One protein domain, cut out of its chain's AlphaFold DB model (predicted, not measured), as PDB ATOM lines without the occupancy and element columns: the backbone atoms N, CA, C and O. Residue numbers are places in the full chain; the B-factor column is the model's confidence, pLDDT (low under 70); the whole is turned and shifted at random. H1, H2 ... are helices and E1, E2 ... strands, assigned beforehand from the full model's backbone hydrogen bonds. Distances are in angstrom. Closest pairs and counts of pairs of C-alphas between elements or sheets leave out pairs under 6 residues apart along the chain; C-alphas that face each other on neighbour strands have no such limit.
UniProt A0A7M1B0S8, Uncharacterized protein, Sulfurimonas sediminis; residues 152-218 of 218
ATOM      1  N   ALA A 152     310.034 118.770 412.814       90.12
ATOM      2  CA  ALA A 152     310.227 120.164 412.453       90.12
ATOM      3  C   ALA A 152     309.980 121.114 413.614       90.12
ATOM      4  O   ALA A 152     309.389 120.786 414.638       90.12
ATOM      5  N   TYR A 153     310.412 122.348 413.397       91.25
ATOM      6  CA  TYR A 153     310.037 123.480 414.216       91.25
ATOM      7  C   TYR A 153     309.460 124.587 413.327       91.25
ATOM      8  O   TYR A 153     309.699 124.640 412.110       91.25
ATOM      9  N   PHE A 154     308.714 125.485 413.952       91.00
ATOM     10  CA  PHE A 154     308.217 126.716 413.359       91.00
ATOM     11  C   PHE A 154     308.436 127.855 414.346       91.00
ATOM     12  O   PHE A 154     308.165 127.700 415.536       91.00
ATOM     13  N   ILE A 155     308.948 128.980 413.850       89.38
ATOM     14  CA  ILE A 155     309.103 130.198 414.637       89.38
ATOM     15  C   ILE A 155     308.641 131.364 413.779       89.38
ATOM     16  O   ILE A 155     309.098 131.522 412.645       89.38
ATOM     17  N   LYS A 156     307.735 132.172 414.324       88.81
ATOM     18  CA  LYS A 156     307.246 133.387 413.680       88.81
ATOM     19  C   LYS A 156     307.181 134.514 414.694       88.81
ATOM     20  O   LYS A 156     306.440 134.424 415.666       88.81
ATOM     21  N   HIS A 157     307.924 135.583 414.430       87.81
ATOM     22  CA  HIS A 157     307.766 136.861 415.115       87.81
ATOM     23  C   HIS A 157     306.712 137.705 414.394       87.81
ATOM     24  O   HIS A 157     306.664 137.724 413.158       87.81
ATOM     25  N   TYR A 158     305.841 138.354 415.161       90.19
ATOM     26  CA  TYR A 158     304.775 139.204 414.640       90.19
ATOM     27  C   TYR A 158     304.345 140.253 415.660       90.19
ATOM     28  O   TYR A 158     304.693 140.192 416.835       90.19
ATOM     29  N   ASP A 159     303.631 141.261 415.163       90.62
ATOM     30  CA  ASP A 159     303.124 142.412 415.914       90.62
ATOM     31  C   ASP A 159     304.218 143.186 416.687       90.62
ATOM     32  O   ASP A 159     303.932 143.997 417.566       90.62
ATOM     33  N   GLY A 160     305.495 142.943 416.363       88.94
ATOM     34  CA  GLY A 160     306.679 143.485 417.037       88.94
ATOM     35  C   GLY A 160     306.842 143.035 418.495       88.94
ATOM     36  O   GLY A 160     307.858 143.335 419.138       88.94
ATOM     37  N   ASP A 161     305.867 142.301 419.043       87.06
ATOM     38  CA  ASP A 161     305.950 141.744 420.380       87.06
ATOM     39  C   ASP A 161     305.542 140.312 420.630       87.06
ATOM     40  O   ASP A 161     305.806 139.817 421.726       87.06
ATOM     41  N   LYS A 162     305.047 139.619 419.618       87.88
ATOM     42  CA  LYS A 162     304.615 138.241 419.764       87.88
ATOM     43  C   LYS A 162     305.535 137.297 419.030       87.88
ATOM     44  O   LYS A 162     306.149 137.628 418.012       87.88
ATOM     45  N   SER A 163     305.654 136.099 419.574       87.75
ATOM     46  CA  SER A 163     306.394 135.003 418.974       87.75
ATOM     47  C   SER A 163     305.592 133.718 419.084       87.75
ATOM     48  O   SER A 163     305.278 133.277 420.188       87.75
ATOM     49  N   LEU A 164     305.303 133.106 417.939       89.94
ATOM     50  CA  LEU A 164     304.694 131.786 417.862       89.94
ATOM     51  C   LEU A 164     305.792 130.747 417.657       89.94
ATOM     52  O   LEU A 164     306.526 130.807 416.666       89.94
ATOM     53  N   PHE A 165     305.876 129.793 418.578       89.75
ATOM     54  CA  PHE A 165     306.779 128.653 418.497       89.75
ATOM     55  C   PHE A 165     305.961 127.375 418.344       89.75
ATOM     56  O   PHE A 165     304.999 127.164 419.082       89.75
ATOM     57  N   ALA A 166     306.373 126.504 417.426       90.19
ATOM     58  CA  ALA A 166     305.850 125.149 417.348       90.19
ATOM     59  C   ALA A 166     306.980 124.128 417.222       90.19
ATOM     60  O   ALA A 166     307.919 124.326 416.448       90.19
ATOM     61  N   ILE A 167     306.853 123.024 417.955       89.12
ATOM     62  CA  ILE A 167     307.623 121.794 417.752       89.12
ATOM     63  C   ILE A 167     306.653 120.766 417.183       89.12
ATOM     64  O   ILE A 167     305.573 120.553 417.739       89.12
ATOM     65  N   ILE A 168     307.027 120.177 416.054       88.75
ATOM     66  CA  ILE A 168     306.186 119.297 415.252       88.75
ATOM     67  C   ILE A 168     306.871 117.936 415.197       88.75
ATOM     68  O   ILE A 168     307.912 117.800 414.557       88.75
ATOM     69  N   ASP A 169     306.271 116.958 415.866       84.69
ATOM     70  CA  ASP A 169     306.652 115.547 415.803       84.69
ATOM     71  C   ASP A 169     305.772 114.852 414.757       84.69
ATOM     72  O   ASP A 169     304.554 114.693 414.932       84.69
ATOM     73  N   GLY A 170     306.372 114.539 413.610       81.19
ATOM     74  CA  GLY A 170     305.694 113.856 412.521       81.19
ATOM     75  C   GLY A 170     305.698 112.349 412.744       81.19
ATOM     76  O   GLY A 170     306.746 111.712 412.779       81.19
ATOM     77  N   SER A 171     304.511 111.743 412.812       77.12
ATOM     78  CA  SER A 171     304.382 110.289 412.947       77.12
ATOM     79  C   SER A 171     304.946 109.528 411.735       77.12
ATOM     80  O   SER A 171     304.257 109.362 410.728       77.12
ATOM     81  N   GLY A 172     306.161 108.991 411.869       75.44
ATOM     82  CA  GLY A 172     306.831 108.160 410.858       75.44
ATOM     83  C   GLY A 172     307.906 108.916 410.084       75.44
ATOM     84  O   GLY A 172     308.041 110.114 410.236       75.44
ATOM     85  N   ASP A 173     308.689 108.223 409.258       79.25
ATOM     86  CA  ASP A 173     309.880 108.779 408.587       79.25
ATOM     87  C   ASP A 173     309.774 108.719 407.045       79.25
ATOM     88  O   ASP A 173     310.763 108.599 406.313       79.25
ATOM     89  N   ASP A 174     308.539 108.765 406.541       84.00
ATOM     90  CA  ASP A 174     308.183 108.589 405.136       84.00
ATOM     91  C   ASP A 174     307.712 109.895 404.461       84.00
ATOM     92  O   ASP A 174     307.570 110.957 405.074       84.00
ATOM     93  N   LEU A 175     307.503 109.834 403.140       86.06
ATOM     94  CA  LEU A 175     307.050 110.984 402.353       86.06
ATOM     95  C   LEU A 175     305.687 111.539 402.828       86.06
ATOM     96  O   LEU A 175     305.548 112.765 402.859       86.06
ATOM     97  N   PRO A 176     304.680 110.709 403.174       87.69
ATOM     98  CA  PRO A 176     303.451 111.179 403.812       87.69
ATOM     99  C   PRO A 176     303.687 111.998 405.085       87.69
ATOM    100  O   PRO A 176     303.209 113.131 405.141       87.69
ATOM    101  N   ALA A 177     304.457 111.487 406.053       84.00
ATOM    102  CA  ALA A 177     304.739 112.196 407.302       84.00
ATOM    103  C   ALA A 177     305.431 113.543 407.042       84.00
ATOM    104  O   ALA A 177     304.990 114.583 407.536       84.00
ATOM    105  N   TYR A 178     306.445 113.554 406.169       86.06
ATOM    106  CA  TYR A 178     307.117 114.783 405.743       86.06
ATOM    107  C   TYR A 178     306.148 115.805 405.136       86.06
ATOM    108  O   TYR A 178     306.182 116.985 405.490       86.06
ATOM    109  N   LYS A 179     305.264 115.371 404.227       87.94
ATOM    110  CA  LYS A 179     304.276 116.259 403.595       87.94
ATOM    111  C   LYS A 179     303.307 116.840 404.616       87.94
ATOM    112  O   LYS A 179     303.053 118.039 404.561       87.94
ATOM    113  N   THR A 180     302.820 116.035 405.559       87.62
ATOM    114  CA  THR A 180     301.957 116.511 406.646       87.62
ATOM    115  C   THR A 180     302.641 117.613 407.449       87.62
ATOM    116  O   THR A 180     302.041 118.659 407.681       87.62
ATOM    117  N   VAL A 181     303.912 117.431 407.805       87.81
ATOM    118  CA  VAL A 181     304.695 118.427 408.550       87.81
ATOM    119  C   VAL A 181     304.847 119.728 407.757       87.81
ATOM    120  O   VAL A 181     304.652 120.811 408.311       87.81
ATOM    121  N   GLN A 182     305.128 119.652 406.451       89.19
ATOM    122  CA  GLN A 182     305.182 120.852 405.605       89.19
ATOM    123  C   GLN A 182     303.820 121.553 405.505       89.19
ATOM    124  O   GLN A 182     303.768 122.779 405.567       89.19
ATOM    125  N   SER A 183     302.721 120.802 405.403       88.12
ATOM    126  CA  SER A 183     301.368 121.370 405.415       88.12
ATOM    127  C   SER A 183     301.059 122.084 406.731       88.12
ATOM    128  O   SER A 183     300.544 123.197 406.696       88.12
ATOM    129  N   VAL A 184     301.435 121.510 407.879       88.88
ATOM    130  CA  VAL A 184     301.284 122.165 409.191       88.88
ATOM    131  C   VAL A 184     302.072 123.474 409.245       88.88
ATOM    132  O   VAL A 184     301.537 124.486 409.686       88.88
ATOM    133  N   LYS A 185     303.319 123.498 408.755       90.25
ATOM    134  CA  LYS A 185     304.111 124.738 408.687       90.25
ATOM    135  C   LYS A 185     303.470 125.796 407.788       90.25
ATOM    136  O   LYS A 185     303.521 126.974 408.129       90.25
ATOM    137  N   GLY A 186     302.891 125.384 406.659       90.19
ATOM    138  CA  GLY A 186     302.146 126.272 405.766       90.19
ATOM    139  C   GLY A 186     300.943 126.900 406.468       90.19
ATOM    140  O   GLY A 186     300.821 128.119 406.482       90.19
ATOM    141  N   LEU A 187     300.134 126.084 407.147       89.19
ATOM    142  CA  LEU A 187     298.986 126.558 407.926       89.19
ATOM    143  C   LEU A 187     299.405 127.511 409.049       89.19
ATOM    144  O   LEU A 187     298.807 128.566 409.209       89.19
ATOM    145  N   LEU A 188     300.465 127.185 409.794       91.62
ATOM    146  CA  LEU A 188     301.011 128.080 410.817       91.62
ATOM    147  C   LEU A 188     301.456 129.421 410.224       91.62
ATOM    148  O   LEU A 188     301.260 130.457 410.846       91.62
ATOM    149  N   LEU A 189     302.035 129.429 409.021       90.69
ATOM    150  CA  LEU A 189     302.441 130.663 408.350       90.69
ATOM    151  C   LEU A 189     301.251 131.519 407.893       90.69
ATOM    152  O   LEU A 189     301.381 132.739 407.826       90.69
ATOM    153  N   GLU A 190     300.120 130.900 407.574       89.12
ATOM    154  CA  GLU A 190     298.901 131.599 407.157       89.12
ATOM    155  C   GLU A 190     298.088 132.095 408.362       89.12
ATOM    156  O   GLU A 190     297.584 133.216 408.345       89.12
ATOM    157  N   GLU A 191     298.046 131.307 409.439       90.44
ATOM    158  CA  GLU A 191     297.098 131.470 410.547       90.44
ATOM    159  C   GLU A 191     297.748 131.861 411.889       90.44
ATOM    160  O   GLU A 191     297.084 131.849 412.923       90.44
ATOM    161  N   TYR A 192     299.033 132.248 411.915       90.88
ATOM    162  CA  TYR A 192     299.769 132.578 413.157       90.88
ATOM    163  C   TYR A 192     299.160 133.699 414.015       90.88
ATOM    164  O   TYR A 192     299.616 133.906 415.135       90.88
ATOM    165  N   ARG A 193     298.180 134.453 413.501       89.88
ATOM    166  CA  ARG A 193     297.479 135.515 414.242       89.88
ATOM    167  C   ARG A 193     296.138 135.087 414.839       89.88
ATOM    168  O   ARG A 193     295.508 135.901 415.514       89.88
ATOM    169  N   LEU A 194     295.674 133.862 414.582       90.44
ATOM    170  CA  LEU A 194     294.497 133.331 415.267       90.44
ATOM    171  C   LEU A 194     294.796 133.129 416.764       90.44
ATOM    172  O   LEU A 194     295.956 132.935 417.134       90.44
ATOM    173  N   PRO A 195     293.771 133.128 417.637       89.81
ATOM    174  CA  PRO A 195     293.951 132.718 419.023       89.81
ATOM    175  C   PRO A 195     294.642 131.350 419.103       89.81
ATOM    176  O   PRO A 195     294.283 130.430 418.366       89.81
ATOM    177  N   LEU A 196     295.601 131.191 420.020       85.44
ATOM    178  CA  LEU A 196     296.387 129.957 420.154       85.44
ATOM    179  C   LEU A 196     295.509 128.695 420.257       85.44
ATOM    180  O   LEU A 196     295.829 127.667 419.664       85.44
ATOM    181  N   GLU A 197     294.384 128.774 420.971       84.81
ATOM    182  CA  GLU A 197     293.424 127.669 421.081       84.81
ATOM    183  C   GLU A 197     292.836 127.254 419.726       84.81
ATOM    184  O   GLU A 197     292.664 126.061 419.467       84.81
ATOM    185  N   ASP A 198     292.560 128.220 418.851       88.00
ATOM    186  CA  ASP A 198     292.030 127.967 417.515       88.00
ATOM    187  C   ASP A 198     293.112 127.383 416.606       88.00
ATOM    188  O   ASP A 198     292.844 126.398 415.921       88.00
ATOM    189  N   ILE A 199     294.350 127.890 416.679       86.88
ATOM    190  CA  ILE A 199     295.509 127.314 415.971       86.88
ATOM    191  C   ILE A 199     295.690 125.839 416.360       86.88
ATOM    192  O   ILE A 199     295.798 124.966 415.494       86.88
ATOM    193  N   VAL A 200     295.676 125.538 417.664       83.06
ATOM    194  CA  VAL A 200     295.821 124.168 418.179       83.06
ATOM    195  C   VAL A 200     294.684 123.271 417.687       83.06
ATOM    196  O   VAL A 200     294.947 122.152 417.251       83.06
ATOM    197  N   ARG A 201     293.431 123.748 417.706       81.56
ATOM    198  CA  ARG A 201     292.273 122.992 417.190       81.56
ATOM    199  C   ARG A 201     292.358 122.736 415.689       81.56
ATOM    200  O   ARG A 201     291.988 121.652 415.243       81.56
ATOM    201  N   TYR A 202     292.825 123.716 414.920       76.69
ATOM    202  CA  TYR A 202     292.936 123.615 413.465       76.69
ATOM    203  C   TYR A 202     293.983 122.577 413.052       76.69
ATOM    204  O   TYR A 202     293.780 121.806 412.115       76.69
ATOM    205  N   ILE A 203     295.093 122.534 413.788       76.12
ATOM    206  CA  ILE A 203     296.226 121.645 413.525       76.12
ATOM    207  C   ILE A 203     295.987 120.230 414.077       76.12
ATOM    208  O   ILE A 203     296.394 119.251 413.449       76.12
ATOM    209  N   ASN A 204     295.289 120.110 415.209       71.75
ATOM    210  CA  ASN A 204     294.921 118.839 415.835       71.75
ATOM    211  C   ASN A 204     293.394 118.651 415.837       71.75
ATOM    212  O   ASN A 204     292.761 118.743 416.895       71.75
ATOM    213  N   PRO A 205     292.766 118.374 414.678       60.34
ATOM    214  CA  PRO A 205     291.341 118.096 414.648       60.34
ATOM    215  C   PRO A 205     291.043 116.849 415.500       60.34
ATOM    216  O   PRO A 205     291.842 115.908 415.499       60.34
ATOM    217  N   PRO A 206     289.888 116.777 416.184       52.28
ATOM    218  CA  PRO A 206     289.574 115.753 417.192       52.28
ATOM    219  C   PRO A 206     289.600 114.287 416.708       52.28
ATOM    220  O   PRO A 206     289.426 113.377 417.512       52.28
ATOM    221  N   GLN A 207     289.826 114.034 415.414       51.97
ATOM    222  CA  GLN A 207     289.973 112.699 414.818       51.97
ATOM    223  C   GLN A 207     291.430 112.327 414.455       51.97
ATOM    224  O   GLN A 207     291.674 111.218 413.985       51.97
ATOM    225  N   SER A 208     292.410 113.216 414.663       52.03
ATOM    226  CA  SER A 208     293.831 112.995 414.347       52.03
ATOM    227  C   SER A 208     294.593 112.517 415.586       52.03
ATOM    228  O   SER A 208     295.043 113.308 416.407       52.03
ATOM    229  N   SER A 209     294.720 111.204 415.763       43.84
ATOM    230  CA  SER A 209     295.256 110.609 416.996       43.84
ATOM    231  C   SER A 209     296.769 110.326 416.978       43.84
ATOM    232  O   SER A 209     297.192 109.377 417.640       43.84
ATOM    233  N   LYS A 210     297.588 111.033 416.180       49.81
ATOM    234  CA  LYS A 210     298.992 110.611 415.974       49.81
ATOM    235  C   LYS A 210     300.087 111.684 415.934       49.81
ATOM    236  O   LYS A 210     301.246 111.292 415.983       49.81
ATOM    237  N   ASN A 211     299.794 112.983 415.906       51.53
ATOM    238  CA  ASN A 211     300.859 113.996 415.911       51.53
ATOM    239  C   ASN A 211     300.915 114.732 417.251       51.53
ATOM    240  O   ASN A 211     299.901 115.235 417.734       51.53
ATOM    241  N   SER A 212     302.110 114.802 417.835       59.88
ATOM    242  CA  SER A 212     302.395 115.592 419.033       59.88
ATOM    243  C   SER A 212     302.865 116.969 418.574       59.88
ATOM    244  O   SER A 212     303.991 117.121 418.105       59.88
ATOM    245  N   ILE A 213     302.007 117.984 418.662       67.94
ATOM    246  CA  ILE A 213     302.384 119.353 418.294       67.94
ATOM    247  C   ILE A 213     302.289 120.217 419.544       67.94
ATOM    248  O   ILE A 213     301.203 120.422 420.087       67.94
ATOM    249  N   LEU A 214     303.442 120.696 420.007       70.50
ATOM    250  CA  LEU A 214     303.536 121.652 421.106       70.50
ATOM    251  C   LEU A 214     303.611 123.048 420.505       70.50
ATOM    252  O   LEU A 214     304.572 123.357 419.800       70.50
ATOM    253  N   ILE A 215     302.602 123.871 420.785       71.44
ATOM    254  CA  ILE A 215     302.515 125.257 420.321       71.44
ATOM    255  C   ILE A 215     302.412 126.162 421.540       71.44
ATOM    256  O   ILE A 215     301.624 125.891 422.447       71.44
ATOM    257  N   PHE A 216     303.191 127.234 421.557       73.44
ATOM    258  CA  PHE A 216     303.066 128.277 422.564       73.44
ATOM    259  C   PHE A 216     303.352 129.652 421.957       73.44
ATOM    260  O   PHE A 216     304.169 129.797 421.045       73.44
ATOM    261  N   GLU A 217     302.652 130.651 422.481       66.38
ATOM    262  CA  GLU A 217     302.763 132.059 422.112       66.38
ATOM    263  C   GLU A 217     303.359 132.832 423.294       66.38
ATOM    264  O   GLU A 217     303.057 132.529 424.454       66.38
ATOM    265  N   ARG A 218     304.224 133.807 423.011       65.06
ATOM    266  CA  ARG A 218     304.809 134.697 424.017       65.06
ATOM    267  C   ARG A 218     304.908 136.124 423.516       65.06
ATOM    268  O   ARG A 218     305.257 136.278 422.325       65.06
TER     269      ARG A 218
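This is residues 152 to 218 of the 218 residues of an uncharacterized protein of Sulfurimonas sediminis (UniProt A0A7M1B0S8). A small antiparallel sheet of three strands has two helices packed on one face, the long H1 over E1 and E2 and the short H2 over E3, while the other face is bare. The 67 printed residues hold, in order, E1, E2, H1, H2 and E3, with the sheet ordered E1, E2, E3. The class is mixed, helices and strands, in two layers, helices on one face of a sheet. The whole is compact, with a radius of gyration of the C-alphas of 11.8 A, but elongated, spanning 37 by 21 by 17 A.

E1, residues 152 to 158, and E2, residues 162 to 169, form an antiparallel hairpin at 170 degrees, with N 154 and O 166 2.9 A apart, within hydrogen-bond range. H1, residues 175 to 191, runs along the strands over E1 and E2, at 8 degrees to E1 on the local plane and a height over the sheet of 9.2 A; the closest C-alphas of E1 and H1, Phe 154 and Lys 185, are 6.5 A apart. H2, residues 196 to 203, is on the same face and touches residues 184 to 191 of H1 alone. Their closest C-alphas, Val 184 and Ile 203, are 6.7 A apart; this helical hairpin has a shallow tilt of 34 degrees, only just short of steep, opposite ways. H2 lies over E3, residues 212 to 217, their closest C-alphas, Leu 196 and Glu 217, being 7.0 A apart. E3 is antiparallel to the inner strand E2 at 173 degrees, with N 167 and O 214 3.0 A apart, within hydrogen-bond range. In H1 and H2 every O i to N i+4 pair is within hydrogen-bond range.

E1 begins at C-alpha 152 (310.227, 120.164, 412.453) and measures 19.9 A, E2 23.1 A, H1 24.2 A, H2 10.6 A and E3 16.8 A, ending at C-alpha 217 (302.763, 132.059, 422.112).

The C-alphas farthest apart, of Gly 160 and Asp 174, are 36.9 A apart. The printed part has no cut and no long link. Residues 205 to 213 and 217 to 218 have pLDDT under 70.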